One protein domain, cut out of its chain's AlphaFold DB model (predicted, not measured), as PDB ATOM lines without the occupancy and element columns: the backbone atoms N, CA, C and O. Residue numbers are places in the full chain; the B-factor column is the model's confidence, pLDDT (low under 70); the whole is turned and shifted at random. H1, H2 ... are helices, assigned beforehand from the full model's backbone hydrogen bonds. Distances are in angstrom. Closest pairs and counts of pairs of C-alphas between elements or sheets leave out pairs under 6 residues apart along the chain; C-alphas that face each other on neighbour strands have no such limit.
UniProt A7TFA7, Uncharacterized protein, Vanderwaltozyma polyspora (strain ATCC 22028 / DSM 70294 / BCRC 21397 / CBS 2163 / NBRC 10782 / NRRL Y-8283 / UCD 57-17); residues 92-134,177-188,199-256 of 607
ATOM      1  N   ASN A  92     143.664 265.484 266.055       89.06
ATOM      2  CA  ASN A  92     142.994 264.371 265.385       89.06
ATOM      3  C   ASN A  92     141.802 264.862 264.556       89.06
ATOM      4  O   ASN A  92     141.651 264.429 263.419       89.06
ATOM      5  N   GLU A  93     141.018 265.812 265.072       90.50
ATOM      6  CA  GLU A  93     139.934 266.443 264.305       90.50
ATOM      7  C   GLU A  93     140.457 267.170 263.061       90.50
ATOM      8  O   GLU A  93     139.900 267.010 261.979       90.50
ATOM      9  N   LYS A  94     141.570 267.908 263.177       92.69
ATOM     10  CA  LYS A  94     142.215 268.569 262.029       92.69
ATOM     11  C   LYS A  94     142.718 267.577 260.984       92.69
ATOM     12  O   LYS A  94     142.554 267.820 259.792       92.69
ATOM     13  N   VAL A  95     143.339 266.479 261.416       94.12
ATOM     14  CA  VAL A  95     143.829 265.423 260.517       94.12
ATOM     15  C   VAL A  95     142.658 264.741 259.811       94.12
ATOM     16  O   VAL A  95     142.698 264.573 258.594       94.12
ATOM     17  N   ASP A  96     141.605 264.387 260.548       93.50
ATOM     18  CA  ASP A  96     140.415 263.741 259.989       93.50
ATOM     19  C   ASP A  96     139.675 264.688 259.016       93.50
ATOM     20  O   ASP A  96     139.269 264.259 257.934       93.50
ATOM     21  N   ALA A  97     139.583 265.985 259.334       95.31
ATOM     22  CA  ALA A  97     139.027 267.006 258.442       95.31
ATOM     23  C   ALA A  97     139.849 267.170 257.153       95.31
ATOM     24  O   ALA A  97     139.276 267.180 256.066       95.31
ATOM     25  N   TYR A  98     141.182 267.226 257.257       96.56
ATOM     26  CA  TYR A  98     142.062 267.295 256.088       96.56
ATOM     27  C   TYR A  98     141.926 266.059 255.190       96.56
ATOM     28  O   TYR A  98     141.873 266.183 253.972       96.56
ATOM     29  N   ILE A  99     141.823 264.856 255.764       95.19
ATOM     30  CA  ILE A  99     141.608 263.630 254.981       95.19
ATOM     31  C   ILE A  99     140.258 263.674 254.245       95.19
ATOM     32  O   ILE A  99     140.165 263.223 253.100       95.19
ATOM     33  N   ALA A 100     139.209 264.209 254.878       95.00
ATOM     34  CA  ALA A 100     137.901 264.366 254.245       95.00
ATOM     35  C   ALA A 100     137.939 265.376 253.083       95.00
ATOM     36  O   ALA A 100     137.418 265.080 252.009       95.00
ATOM     37  N   GLU A 101     138.599 266.521 253.281       95.56
ATOM     38  CA  GLU A 101     138.868 267.528 252.244       95.56
ATOM     39  C   GLU A 101     139.635 266.905 251.068       95.56
ATOM     40  O   GLU A 101     139.120 266.867 249.952       95.56
ATOM     41  N   LEU A 102     140.774 266.262 251.346       93.44
ATOM     42  CA  LEU A 102     141.608 265.572 250.359       93.44
ATOM     43  C   LEU A 102     140.813 264.558 249.525       93.44
ATOM     44  O   LEU A 102     140.998 264.442 248.316       93.44
ATOM     45  N   THR A 103     139.920 263.808 250.172       92.69
ATOM     46  CA  THR A 103     139.075 262.813 249.499       92.69
ATOM     47  C   THR A 103     138.119 263.470 248.505       92.69
ATOM     48  O   THR A 103     137.934 262.952 247.403       92.69
ATOM     49  N   ASN A 104     137.508 264.594 248.876       92.38
ATOM     50  CA  ASN A 104     136.597 265.326 247.998       92.38
ATOM     51  C   ASN A 104     137.352 266.001 246.850       92.38
ATOM     52  O   ASN A 104     136.926 265.891 245.699       92.38
ATOM     53  N   ASP A 105     138.503 266.606 247.136       90.62
ATOM     54  CA  ASP A 105     139.338 267.263 246.132       90.62
ATOM     55  C   ASP A 105     139.833 266.270 245.085       90.62
ATOM     56  O   ASP A 105     139.753 266.528 243.884       90.62
ATOM     57  N   PHE A 106     140.285 265.092 245.520       89.62
ATOM     58  CA  PHE A 106     140.737 264.048 244.604       89.62
ATOM     59  C   PHE A 106     139.584 263.539 243.733       89.62
ATOM     60  O   PHE A 106     139.784 263.350 242.535       89.62
ATOM     61  N   LYS A 107     138.369 263.379 244.282       87.75
ATOM     62  CA  LYS A 107     137.177 263.038 243.483       87.75
ATOM     63  C   LYS A 107     136.889 264.097 242.421       87.75
ATOM     64  O   LYS A 107     136.763 263.746 241.251       87.75
ATOM     65  N   SER A 108     136.855 265.374 242.803       88.31
ATOM     66  CA  SER A 108     136.576 266.473 241.866       88.31
ATOM     67  C   SER A 108     137.629 266.552 240.761       88.31
ATOM     68  O   SER A 108     137.297 266.615 239.579       88.31
ATOM     69  N   GLN A 109     138.916 266.468 241.119       86.31
ATOM     70  CA  GLN A 109     140.006 266.493 240.142       86.31
ATOM     71  C   GLN A 109     139.939 265.303 239.173       86.31
ATOM     72  O   GLN A 109     140.312 265.438 238.005       86.31
ATOM     73  N   MET A 110     139.482 264.132 239.633       79.06
ATOM     74  CA  MET A 110     139.275 262.957 238.780       79.06
ATOM     75  C   MET A 110     138.127 263.149 237.801       79.06
ATOM     76  O   MET A 110     138.319 262.896 236.613       79.06
ATOM     77  N   GLU A 111     136.985 263.658 238.256       81.19
ATOM     78  CA  GLU A 111     135.849 263.956 237.380       81.19
ATOM     79  C   GLU A 111     136.233 264.967 236.291       81.19
ATOM     80  O   GLU A 111     135.978 264.738 235.106       81.19
ATOM     81  N   GLU A 112     136.935 266.040 236.655       81.56
ATOM     82  CA  GLU A 112     137.428 267.008 235.675       81.56
ATOM     83  C   GLU A 112     138.446 266.400 234.700       81.56
ATOM     84  O   GLU A 112     138.435 266.718 233.510       81.56
ATOM     85  N   ASN A 113     139.356 265.548 235.186       76.56
ATOM     86  CA  ASN A 113     140.337 264.873 234.336       76.56
ATOM     87  C   ASN A 113     139.673 263.915 233.349       76.56
ATOM     88  O   ASN A 113     140.101 263.860 232.197       76.56
ATOM     89  N   ASP A 114     138.628 263.204 233.767       72.62
ATOM     90  CA  ASP A 114     137.853 262.333 232.888       72.62
ATOM     91  C   ASP A 114     137.124 263.141 231.807       72.62
ATOM     92  O   ASP A 114     137.169 262.762 230.633       72.62
ATOM     93  N   ILE A 115     136.520 264.280 232.161       75.81
ATOM     94  CA  ILE A 115     135.872 265.190 231.200       75.81
ATOM     95  C   ILE A 115     136.896 265.738 230.199       75.81
ATOM     96  O   ILE A 115     136.685 265.668 228.986       75.81
ATOM     97  N   LEU A 116     138.032 266.242 230.688       74.31
ATOM     98  CA  LEU A 116     139.100 266.780 229.845       74.31
ATOM     99  C   LEU A 116     139.675 265.705 228.916       74.31
ATOM    100  O   LEU A 116     139.881 265.945 227.727       74.31
ATOM    101  N   PHE A 117     139.892 264.496 229.435       71.00
ATOM    102  CA  PHE A 117     140.359 263.366 228.643       71.00
ATOM    103  C   PHE A 117     139.354 262.997 227.546       71.00
ATOM    104  O   PHE A 117     139.759 262.772 226.406       71.00
ATOM    105  N   GLN A 118     138.052 262.981 227.851       67.50
ATOM    106  CA  GLN A 118     137.004 262.744 226.853       67.50
ATOM    107  C   GLN A 118     136.983 263.825 225.769       67.50
ATOM    108  O   GLN A 118     136.948 263.482 224.587       67.50
ATOM    109  N   SER A 119     137.080 265.102 226.146       70.12
ATOM    110  CA  SER A 119     137.155 266.224 225.199       70.12
ATOM    111  C   SER A 119     138.365 266.108 224.268       70.12
ATOM    112  O   SER A 119     138.225 266.264 223.060       70.12
ATOM    113  N   ILE A 120     139.537 265.735 224.782       70.56
ATOM    114  CA  ILE A 120     140.745 265.576 223.957       70.56
ATOM    115  C   ILE A 120     140.644 264.374 223.023       70.56
ATOM    116  O   ILE A 120     141.070 264.449 221.871       70.56
ATOM    117  N   LEU A 121     140.091 263.254 223.502       67.31
ATOM    118  CA  LEU A 121     139.831 262.105 222.635       67.31
ATOM    119  C   LEU A 121     138.873 262.485 221.501       67.31
ATOM    120  O   LEU A 121     139.090 262.057 220.366       67.31
ATOM    121  N   PHE A 122     137.849 263.287 221.792       67.50
ATOM    122  CA  PHE A 122     136.905 263.802 220.806       67.50
ATOM    123  C   PHE A 122     137.590 264.729 219.790       67.50
ATOM    124  O   PHE A 122     137.484 264.500 218.586       67.50
ATOM    125  N   ASP A 123     138.390 265.694 220.244       70.25
ATOM    126  CA  ASP A 123     139.121 266.619 219.368       70.25
ATOM    127  C   ASP A 123     140.128 265.901 218.462       70.25
ATOM    128  O   ASP A 123     140.195 266.166 217.261       70.25
ATOM    129  N   GLU A 124     140.915 264.966 219.003       68.62
ATOM    130  CA  GLU A 124     141.862 264.173 218.208       68.62
ATOM    131  C   GLU A 124     141.146 263.261 217.205       68.62
ATOM    132  O   GLU A 124     141.645 263.045 216.097       68.62
ATOM    133  N   THR A 125     139.957 262.771 217.562       66.25
ATOM    134  CA  THR A 125     139.088 262.040 216.638       66.25
ATOM    135  C   THR A 125     138.620 262.948 215.503       66.25
ATOM    136  O   THR A 125     138.757 262.580 214.337       66.25
ATOM    137  N   ASN A 126     138.147 264.156 215.813       68.38
ATOM    138  CA  ASN A 126     137.696 265.120 214.810       68.38
ATOM    139  C   ASN A 126     138.818 265.539 213.860       68.38
ATOM    140  O   ASN A 126     138.625 265.467 212.648       68.38
ATOM    141  N   LYS A 127     140.011 265.857 214.383       74.88
ATOM    142  CA  LYS A 127     141.200 266.164 213.562       74.88
ATOM    143  C   LYS A 127     141.557 265.026 212.612       74.88
ATOM    144  O   LYS A 127     141.981 265.268 211.484       74.88
ATOM    145  N   TYR A 128     141.426 263.779 213.065       68.94
ATOM    146  CA  TYR A 128     141.668 262.622 212.212       68.94
ATOM    147  C   TYR A 128     140.612 262.509 211.105       68.94
ATOM    148  O   TYR A 128     140.981 262.355 209.942       68.94
ATOM    149  N   ILE A 129     139.327 262.679 211.434       65.25
ATOM    150  CA  ILE A 129     138.241 262.719 210.442       65.25
ATOM    151  C   ILE A 129     138.484 263.846 209.420       65.25
ATOM    152  O   ILE A 129     138.392 263.602 208.222       65.25
ATOM    153  N   ASP A 130     138.860 265.050 209.863       67.69
ATOM    154  CA  ASP A 130     139.194 266.177 208.975       67.69
ATOM    155  C   ASP A 130     140.358 265.859 208.033       67.69
ATOM    156  O   ASP A 130     140.302 266.174 206.846       67.69
ATOM    157  N   SER A 131     141.399 265.182 208.532       68.12
ATOM    158  CA  SER A 131     142.547 264.793 207.704       68.12
ATOM    159  C   SER A 131     142.196 263.796 206.594       68.12
ATOM    160  O   SER A 131     142.886 263.747 205.579       68.12
ATOM    161  N   LEU A 132     141.122 263.022 206.772       63.59
ATOM    162  CA  LEU A 132     140.649 262.048 205.789       63.59
ATOM    163  C   LEU A 132     139.698 262.657 204.754       63.59
ATOM    164  O   LEU A 132     139.593 262.122 203.651       63.59
ATOM    165  N   TYR A 133     139.044 263.780 205.074       64.56
ATOM    166  CA  TYR A 133     138.070 264.440 204.198       64.56
ATOM    167  C   TYR A 133     138.343 265.953 204.055       64.56
ATOM    168  O   TYR A 133     137.554 266.769 204.530       64.56
ATOM    169  N   PRO A 134     139.425 266.370 203.365       53.72
ATOM    170  CA  PRO A 134     139.931 267.747 203.433       53.72
ATOM    171  C   PRO A 134     139.160 268.817 202.627       53.72
ATOM    172  O   PRO A 134     139.701 269.899 202.421       53.72
ATOM    173  N   VAL A 177     133.477 258.039 218.502       51.59
ATOM    174  CA  VAL A 177     133.741 258.299 217.090       51.59
ATOM    175  C   VAL A 177     132.438 258.292 216.281       51.59
ATOM    176  O   VAL A 177     132.259 259.143 215.417       51.59
ATOM    177  N   GLU A 178     131.504 257.388 216.582       55.69
ATOM    178  CA  GLU A 178     130.166 257.342 215.979       55.69
ATOM    179  C   GLU A 178     129.336 258.580 216.356       55.69
ATOM    180  O   GLU A 178     128.668 259.151 215.500       55.69
ATOM    181  N   GLN A 179     129.428 259.061 217.600       57.59
ATOM    182  CA  GLN A 179     128.807 260.319 218.027       57.59
ATOM    183  C   GLN A 179     129.420 261.532 217.323       57.59
ATOM    184  O   GLN A 179     128.673 262.322 216.754       57.59
ATOM    185  N   ALA A 180     130.752 261.640 217.280       53.47
ATOM    186  CA  ALA A 180     131.453 262.707 216.567       53.47
ATOM    187  C   ALA A 180     131.086 262.734 215.075       53.47
ATOM    188  O   ALA A 180     130.858 263.794 214.498       53.47
ATOM    189  N   TRP A 181     130.970 261.558 214.453       54.22
ATOM    190  CA  TRP A 181     130.523 261.416 213.070       54.22
ATOM    191  C   TRP A 181     129.077 261.894 212.884       54.22
ATOM    192  O   TRP A 181     128.791 262.692 211.991       54.22
ATOM    193  N   ASN A 182     128.162 261.440 213.740       57.38
ATOM    194  CA  ASN A 182     126.747 261.801 213.655       57.38
ATOM    195  C   ASN A 182     126.519 263.303 213.895       57.38
ATOM    196  O   ASN A 182     125.709 263.907 213.196       57.38
ATOM    197  N   GLU A 183     127.254 263.919 214.826       57.06
ATOM    198  CA  GLU A 183     127.207 265.364 215.090       57.06
ATOM    199  C   GLU A 183     127.785 266.180 213.927       57.06
ATOM    200  O   GLU A 183     127.183 267.164 213.504       57.06
ATOM    201  N   LYS A 184     128.921 265.753 213.364       48.03
ATOM    202  CA  LYS A 184     129.625 266.481 212.299       48.03
ATOM    203  C   LYS A 184     128.895 266.472 210.959       48.03
ATOM    204  O   LYS A 184     128.978 267.445 210.213       48.03
ATOM    205  N   TYR A 185     128.194 265.385 210.645       50.91
ATOM    206  CA  TYR A 185     127.495 265.241 209.368       50.91
ATOM    207  C   TYR A 185     125.972 265.410 209.486       50.91
ATOM    208  O   TYR A 185     125.292 265.446 208.464       50.91
ATOM    209  N   GLY A 186     125.416 265.520 210.701       47.34
ATOM    210  CA  GLY A 186     123.968 265.639 210.929       47.34
ATOM    211  C   GLY A 186     123.162 264.414 210.476       47.34
ATOM    212  O   GLY A 186     121.935 264.470 210.388       47.34
ATOM    213  N   ILE A 187     123.842 263.306 210.168       50.97
ATOM    214  CA  ILE A 187     123.236 262.087 209.640       50.97
ATOM    215  C   ILE A 187     122.853 261.201 210.819       50.97
ATOM    216  O   ILE A 187     123.555 260.257 211.177       50.97
ATOM    217  N   ASP A 188     121.706 261.489 211.422       46.19
ATOM    218  CA  ASP A 188     120.979 260.433 212.109       46.19
ATOM    219  C   ASP A 188     120.482 259.473 211.018       46.19
ATOM    220  O   ASP A 188     119.677 259.855 210.170       46.19
ATOM    221  N   SER A 199     122.475 259.528 198.539       48.28
ATOM    222  CA  SER A 199     122.880 259.834 199.916       48.28
ATOM    223  C   SER A 199     123.006 258.564 200.764       48.28
ATOM    224  O   SER A 199     123.982 258.408 201.500       48.28
ATOM    225  N   LEU A 200     122.102 257.592 200.583       49.81
ATOM    226  CA  LEU A 200     122.156 256.293 201.263       49.81
ATOM    227  C   LEU A 200     123.382 255.463 200.839       49.81
ATOM    228  O   LEU A 200     124.061 254.874 201.683       49.81
ATOM    229  N   LYS A 201     123.713 255.432 199.537       54.31
ATOM    230  CA  LYS A 201     124.909 254.737 199.023       54.31
ATOM    231  C   LYS A 201     126.203 255.395 199.490       54.31
ATOM    232  O   LYS A 201     127.143 254.673 199.822       54.31
ATOM    233  N   LYS A 202     126.246 256.730 199.538       53.69
ATOM    234  CA  LYS A 202     127.388 257.495 200.058       53.69
ATOM    235  C   LYS A 202     127.592 257.251 201.558       53.69
ATOM    236  O   LYS A 202     128.696 256.928 201.978       53.69
ATOM    237  N   TYR A 203     126.515 257.261 202.345       53.28
ATOM    238  CA  TYR A 203     126.558 256.890 203.762       53.28
ATOM    239  C   TYR A 203     127.050 255.447 203.969       53.28
ATOM    240  O   TYR A 203     127.909 255.183 204.808       53.28
ATOM    241  N   GLN A 204     126.549 254.488 203.182       54.66
ATOM    242  CA  GLN A 204     126.955 253.082 203.281       54.66
ATOM    243  C   GLN A 204     128.412 252.837 202.857       54.66
ATOM    244  O   GLN A 204     129.068 251.964 203.435       54.66
ATOM    245  N   SER A 205     128.937 253.571 201.869       56.09
ATOM    246  CA  SER A 205     130.343 253.469 201.458       56.09
ATOM    247  C   SER A 205     131.284 254.102 202.485       56.09
ATOM    248  O   SER A 205     132.292 253.485 202.837       56.09
ATOM    249  N   GLU A 206     130.923 255.255 203.051       54.16
ATOM    250  CA  GLU A 206     131.673 255.913 204.129       54.16
ATOM    251  C   GLU A 206     131.653 255.075 205.424       54.16
ATOM    252  O   GLU A 206     132.701 254.834 206.021       54.16
ATOM    253  N   LYS A 207     130.505 254.483 205.790       54.84
ATOM    254  CA  LYS A 207     130.377 253.544 206.926       54.84
ATOM    255  C   LYS A 207     131.159 252.239 206.725       54.84
ATOM    256  O   LYS A 207     131.654 251.649 207.687       54.84
ATOM    257  N   LYS A 208     131.307 251.764 205.482       57.09
ATOM    258  CA  LYS A 208     132.193 250.629 205.156       57.09
ATOM    259  C   LYS A 208     133.670 250.992 205.308       57.09
ATOM    260  O   LYS A 208     134.430 250.161 205.800       57.09
ATOM    261  N   LEU A 209     134.064 252.205 204.920       53.03
ATOM    262  CA  LEU A 209     135.429 252.709 205.095       53.03
ATOM    263  C   LEU A 209     135.774 252.868 206.587       53.03
ATOM    264  O   LEU A 209     136.861 252.483 207.018       53.03
ATOM    265  N   PHE A 210     134.806 253.329 207.380       50.09
ATOM    266  CA  PHE A 210     134.876 253.431 208.838       50.09
ATOM    267  C   PHE A 210     135.096 252.077 209.534       50.09
ATOM    268  O   PHE A 210     135.907 251.947 210.448       50.09
ATOM    269  N   ASN A 211     134.425 251.032 209.045       50.44
ATOM    270  CA  ASN A 211     134.586 249.660 209.531       50.44
ATOM    271  C   ASN A 211     135.845 248.955 208.993       50.44
ATOM    272  O   ASN A 211     136.035 247.763 209.249       50.44
ATOM    273  N   SER A 212     136.710 249.646 208.245       55.81
ATOM    274  CA  SER A 212     137.970 249.061 207.790       55.81
ATOM    275  C   SER A 212     138.958 248.892 208.956       55.81
ATOM    276  O   SER A 212     139.083 249.741 209.841       55.81
ATOM    277  N   ASN A 213     139.696 247.778 208.966       51.94
ATOM    278  CA  ASN A 213     140.671 247.484 210.026       51.94
ATOM    279  C   ASN A 213     141.812 248.518 210.087       51.94
ATOM    280  O   ASN A 213     142.306 248.812 211.171       51.94
ATOM    281  N   SER A 214     142.190 249.111 208.950       52.84
ATOM    282  CA  SER A 214     143.273 250.102 208.868       52.84
ATOM    283  C   SER A 214     142.898 251.449 209.502       52.84
ATOM    284  O   SER A 214     143.708 252.009 210.240       52.84
ATOM    285  N   PHE A 215     141.659 251.927 209.308       54.38
ATOM    286  CA  PHE A 215     141.155 253.152 209.948       54.38
ATOM    287  C   PHE A 215     141.188 253.039 211.479       54.38
ATOM    288  O   PHE A 215     141.627 253.957 212.177       54.38
ATOM    289  N   ASN A 216     140.782 251.876 211.996       59.28
ATOM    290  CA  ASN A 216     140.778 251.593 213.425       59.28
ATOM    291  C   ASN A 216     142.193 251.554 214.022       59.28
ATOM    292  O   ASN A 216     142.376 251.984 215.159       59.28
ATOM    293  N   GLU A 217     143.203 251.086 213.286       61.47
ATOM    294  CA  GLU A 217     144.583 251.005 213.780       61.47
ATOM    295  C   GLU A 217     145.261 252.376 213.923       61.47
ATOM    296  O   GLU A 217     145.873 252.639 214.965       61.47
ATOM    297  N   GLU A 218     145.126 253.273 212.939       65.56
ATOM    298  CA  GLU A 218     145.744 254.606 213.000       65.56
ATOM    299  C   GLU A 218     145.076 255.504 214.047       65.56
ATOM    300  O   GLU A 218     145.767 256.116 214.870       65.56
ATOM    301  N   LEU A 219     143.740 255.524 214.093       63.91
ATOM    302  CA  LEU A 219     143.007 256.233 215.138       63.91
ATOM    303  C   LEU A 219     143.356 255.669 216.522       63.91
ATOM    304  O   LEU A 219     143.675 256.426 217.437       63.91
ATOM    305  N   CYS A 220     143.423 254.341 216.677       59.94
ATOM    306  CA  CYS A 220     143.881 253.732 217.926       59.94
ATOM    307  C   CYS A 220     145.309 254.149 218.297       59.94
ATOM    308  O   CYS A 220     145.594 254.316 219.481       59.94
ATOM    309  N   LEU A 221     146.224 254.314 217.338       65.81
ATOM    310  CA  LEU A 221     147.583 254.802 217.593       65.81
ATOM    311  C   LEU A 221     147.596 256.271 218.027       65.81
ATOM    312  O   LEU A 221     148.313 256.610 218.971       65.81
ATOM    313  N   ARG A 222     146.799 257.135 217.390       66.38
ATOM    314  CA  ARG A 222     146.659 258.553 217.770       66.38
ATOM    315  C   ARG A 222     146.051 258.701 219.159       66.38
ATOM    316  O   ARG A 222     146.637 259.366 220.007       66.38
ATOM    317  N   LEU A 223     144.971 257.974 219.443       64.50
ATOM    318  CA  LEU A 223     144.339 257.948 220.761       64.50
ATOM    319  C   LEU A 223     145.258 257.324 221.821       64.50
ATOM    320  O   LEU A 223     145.304 257.810 222.947       64.50
ATOM    321  N   LYS A 224     146.060 256.303 221.479       63.72
ATOM    322  CA  LYS A 224     147.119 255.787 222.367       63.72
ATOM    323  C   LYS A 224     148.171 256.852 222.660       63.72
ATOM    324  O   LYS A 224     148.555 256.989 223.812       63.72
ATOM    325  N   LYS A 225     148.622 257.620 221.664       66.00
ATOM    326  CA  LYS A 225     149.568 258.732 221.868       66.00
ATOM    327  C   LYS A 225     148.957 259.849 222.721       66.00
ATOM    328  O   LYS A 225     149.632 260.332 223.621       66.00
ATOM    329  N   ALA A 226     147.699 260.220 222.488       61.31
ATOM    330  CA  ALA A 226     146.977 261.199 223.305       61.31
ATOM    331  C   ALA A 226     146.827 260.712 224.757       61.31
ATOM    332  O   ALA A 226     147.142 261.434 225.698       61.31
ATOM    333  N   LYS A 227     146.482 259.434 224.938       61.06
ATOM    334  CA  LYS A 227     146.417 258.765 226.240       61.06
ATOM    335  C   LYS A 227     147.773 258.594 226.927       61.06
ATOM    336  O   LYS A 227     147.810 258.500 228.138       61.06
ATOM    337  N   LEU A 228     148.878 258.517 226.192       55.88
ATOM    338  CA  LEU A 228     150.222 258.487 226.779       55.88
ATOM    339  C   LEU A 228     150.689 259.879 227.223       55.88
ATOM    340  O   LEU A 228     151.536 259.977 228.106       55.88
ATOM    341  N   LYS A 229     150.158 260.944 226.609       54.91
ATOM    342  CA  LYS A 229     150.414 262.335 227.009       54.91
ATOM    343  C   LYS A 229     149.587 262.754 228.225       54.91
ATOM    344  O   LYS A 229     150.037 263.602 228.983       54.91
ATOM    345  N   PHE A 230     148.405 262.168 228.402       54.09
ATOM    346  CA  PHE A 230     147.589 262.347 229.598       54.09
ATOM    347  C   PHE A 230     147.928 261.272 230.620       54.09
ATOM    348  O   PHE A 230     147.717 260.090 230.365       54.09
ATOM    349  N   SER A 231     148.451 261.663 231.784       52.72
ATOM    350  CA  SER A 231     148.672 260.711 232.871       52.72
ATOM    351  C   SER A 231     147.361 259.998 233.161       52.72
ATOM    352  O   SER A 231     146.372 260.640 233.509       52.72
ATOM    353  N   SER A 232     147.339 258.676 232.989       52.00
ATOM    354  CA  SER A 232     146.196 257.849 233.354       52.00
ATOM    355  C   SER A 232     146.099 257.801 234.875       52.00
ATOM    356  O   SER A 232     146.485 256.811 235.497       52.00
ATOM    357  N   LEU A 233     145.648 258.896 235.475       56.31
ATOM    358  CA  LEU A 233     145.298 258.924 236.873       56.31
ATOM    359  C   LEU A 233     144.032 258.087 237.016       56.31
ATOM    360  O   LEU A 233     142.964 258.434 236.531       56.31
ATOM    361  N   SER A 234     144.205 256.902 237.581       53.53
ATOM    362  CA  SER A 234     143.132 255.963 237.890       53.53
ATOM    363  C   SER A 234     143.067 255.871 239.405       53.53
ATOM    364  O   SER A 234     143.300 254.803 239.976       53.53
ATOM    365  N   LEU A 235     142.845 257.009 240.057       65.75
ATOM    366  CA  LEU A 235     142.671 257.030 241.493       65.75
ATOM    367  C   LEU A 235     141.204 256.749 241.810       65.75
ATOM    368  O   LEU A 235     140.325 257.548 241.514       65.75
ATOM    369  N   ASP A 236     140.959 255.605 242.435       71.88
ATOM    370  CA  ASP A 236     139.683 255.313 243.074       71.88
ATOM    371  C   ASP A 236     139.826 255.629 244.568       71.88
ATOM    372  O   ASP A 236     140.624 254.995 245.268       71.88
ATOM    373  N   THR A 237     139.090 256.625 245.062       75.94
ATOM    374  CA  THR A 237     139.128 257.019 246.480       75.94
ATOM    375  C   THR A 237     138.596 255.935 247.414       75.94
ATOM    376  O   THR A 237     138.917 255.938 248.597       75.94
ATOM    377  N   ASP A 238     137.826 254.973 246.907       76.69
ATOM    378  CA  ASP A 238     137.357 253.839 247.707       76.69
ATOM    379  C   ASP A 238     138.350 252.660 247.679       76.69
ATOM    380  O   ASP A 238     138.176 251.669 248.404       76.69
ATOM    381  N   SER A 239     139.427 252.774 246.889       82.19
ATOM    382  CA  SER A 239     140.468 251.752 246.778       82.19
ATOM    383  C   SER A 239     141.280 251.590 248.060       82.19
ATOM    384  O   SER A 239     141.512 252.526 248.830       82.19
ATOM    385  N   ASP A 240     141.796 250.379 248.256       81.75
ATOM    386  CA  ASP A 240     142.658 250.072 249.397       81.75
ATOM    387  C   ASP A 240     143.963 250.877 249.382       81.75
ATOM    388  O   ASP A 240     144.496 251.205 250.440       81.75
ATOM    389  N   ASN A 241     144.440 251.274 248.199       82.88
ATOM    390  CA  ASN A 241     145.627 252.111 248.078       82.88
ATOM    391  C   ASN A 241     145.375 253.555 248.550       82.88
ATOM    392  O   ASN A 241     146.235 254.136 249.208       82.88
ATOM    393  N   PHE A 242     144.205 254.140 248.265       87.75
ATOM    394  CA  PHE A 242     143.871 255.468 248.796       87.75
ATOM    395  C   PHE A 242     143.675 255.418 250.316       87.75
ATOM    396  O   PHE A 242     144.208 256.252 251.044       87.75
ATOM    397  N   LYS A 243     143.031 254.363 250.834       89.94
ATOM    398  CA  LYS A 243     142.960 254.124 252.287       89.94
ATOM    399  C   LYS A 243     144.349 253.996 252.918       89.94
ATOM    400  O   LYS A 243     144.541 254.428 254.054       89.94
ATOM    401  N   GLN A 244     145.315 253.417 252.202       90.25
ATOM    402  CA  GLN A 244     146.710 253.344 252.640       90.25
ATOM    403  C   GLN A 244     147.343 254.741 252.731       90.25
ATOM    404  O   GLN A 244     147.979 255.025 253.742       90.25
ATOM    405  N   LEU A 245     147.113 255.632 251.755       93.06
ATOM    406  CA  LEU A 245     147.537 257.037 251.835       93.06
ATOM    407  C   LEU A 245     146.942 257.732 253.067       93.06
ATOM    408  O   LEU A 245     147.687 258.301 253.864       93.06
ATOM    409  N   CYS A 246     145.623 257.648 253.260       94.06
ATOM    410  CA  CYS A 246     144.952 258.261 254.408       94.06
ATOM    411  C   CYS A 246     145.506 257.724 255.735       94.06
ATOM    412  O   CYS A 246     145.724 258.484 256.679       94.06
ATOM    413  N   ARG A 247     145.795 256.417 255.799       93.75
ATOM    414  CA  ARG A 247     146.432 255.801 256.966       93.75
ATOM    415  C   ARG A 247     147.839 256.341 257.192       93.75
ATOM    416  O   ARG A 247     148.162 256.625 258.339       93.75
ATOM    417  N   VAL A 248     148.652 256.510 256.151       95.56
ATOM    418  CA  VAL A 248     149.994 257.107 256.268       95.56
ATOM    419  C   VAL A 248     149.908 258.541 256.781       95.56
ATOM    420  O   VAL A 248     150.588 258.866 257.750       95.56
ATOM    421  N   ILE A 249     149.030 259.374 256.213       96.12
ATOM    422  CA  ILE A 249     148.812 260.755 256.678       96.12
ATOM    423  C   ILE A 249     148.462 260.767 258.166       96.12
ATOM    424  O   ILE A 249     149.089 261.487 258.944       96.12
ATOM    425  N   LYS A 250     147.527 259.908 258.580       94.38
ATOM    426  CA  LYS A 250     147.117 259.782 259.980       94.38
ATOM    427  C   LYS A 250     148.261 259.314 260.886       94.38
ATOM    428  O   LYS A 250     148.528 259.948 261.902       94.38
ATOM    429  N   SER A 251     148.963 258.259 260.480       93.50
ATOM    430  CA  SER A 251     150.071 257.634 261.220       93.50
ATOM    431  C   SER A 251     151.218 258.612 261.485       93.50
ATOM    432  O   SER A 251     151.749 258.688 262.594       93.50
ATOM    433  N   ILE A 252     151.593 259.387 260.462       94.00
ATOM    434  CA  ILE A 252     152.688 260.357 260.535       94.00
ATOM    435  C   ILE A 252     152.259 261.619 261.283       94.00
ATOM    436  O   ILE A 252     152.960 262.046 262.200       94.00
ATOM    437  N   SER A 253     151.103 262.194 260.938       92.75
ATOM    438  CA  SER A 253     150.636 263.458 261.528       92.75
ATOM    439  C   SER A 253     150.343 263.332 263.020       92.75
ATOM    440  O   SER A 253     150.650 264.242 263.784       92.75
ATOM    441  N   LEU A 254     149.804 262.186 263.449       91.56
ATOM    442  CA  LEU A 254     149.558 261.890 264.864       91.56
ATOM    443  C   LEU A 254     150.770 261.272 265.568       91.56
ATOM    444  O   LEU A 254     150.723 261.036 266.773       91.56
ATOM    445  N   ARG A 255     151.851 260.993 264.826       91.94
ATOM    446  CA  ARG A 255     153.039 260.278 265.310       91.94
ATOM    447  C   ARG A 255     152.660 258.988 266.054       91.94
ATOM    448  O   ARG A 255     153.263 258.696 267.076       91.94
ATOM    449  N   SER A 256     151.667 258.236 265.571       92.38
ATOM    450  CA  SER A 256     151.087 257.073 266.271       92.38
ATOM    451  C   SER A 256     151.784 255.747 265.976       92.38
ATOM    452  O   SER A 256     151.502 254.746 266.642       92.38
TER     453      SER A 256
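Overview. This is residues 92 to 134, 177 to 188 and 199 to 256 of the 607 residues of an uncharacterized protein of Vanderwaltozyma polyspora (strain ATCC 22028 / DSM 70294 / BCRC 21397 / CBS 2163 / NBRC 10782 / NRRL Y-8283 / UCD 57-17) (UniProt A7TFA7). One very long helix, H1, makes the axis of a thin rod, and the later chain runs back along it: H4 crosses it near its last residues and H5 near its first, with the link 230 to 239 between them. Short H2 packs on H1 near the H4 end, and H3 lies at that end of the rod, touching no helix. The printed part has 113 residues with five named helices, H1 to H5 in order, and no named strand; the class is all helix. The whole is extended, with a radius of gyration of the C-alphas of 22.0 A and spans of 71 by 25 by 21 A.

Along the chain. H1, residues 92 to 132, begins at C-alpha 92 (142.994, 264.371, 265.385) and is 59.7 A long. H2 is residues 177 to 185, 12.1 A, and H3 residues 199 to 210, 16.3 A. H4, residues 213 to 229, spans 24.6 A. H5, residues 240 to 253, spans 19.7 A and ends at C-alpha 253 (150.636, 263.458, 261.528).

Arrangement. H1 is the hub, and the helix packing is mostly crossed, with no touching pair at a shallow tilt. With residues 122 to 126 alone H1 touches H2, closest C-alphas Thr 125 and Val 177 at 6.5 A, a steep tilt of 56 degrees, the same way. With residues 117 to 128 alone it touches H4, closest C-alphas Leu 121 and Leu 223 at 6.4 A, opposite ways at 36 degrees, only just steep. With residues 95 to 99 alone it touches H5, closest C-alphas Ile 99 and Cys 246 at 6.4 A, opposite ways at a steep tilt of 41 degrees. H3 and H4 are close but not clearly touching, closest C-alphas Leu 209 and Phe 215 at 7.5 A; H4 and H5 are apart. In H1, H2, H3, H4 and H5 every O i to N i+4 pair is within hydrogen-bond range.

Size, cuts and confidence. The C-alphas farthest apart, Lys 201 and Arg 255, are 72.2 A apart. Residues 135 to 176 and 189 to 198 are not printed, with C-alpha gaps of 17.7 A and 12.4 A. Of the links printed whole, H3 to H4 is tight and H4 to H5 short. Mean pLDDT of the printed part is 70.9; 62 residues are under 70, among them 177 to 188 and 199 to 235.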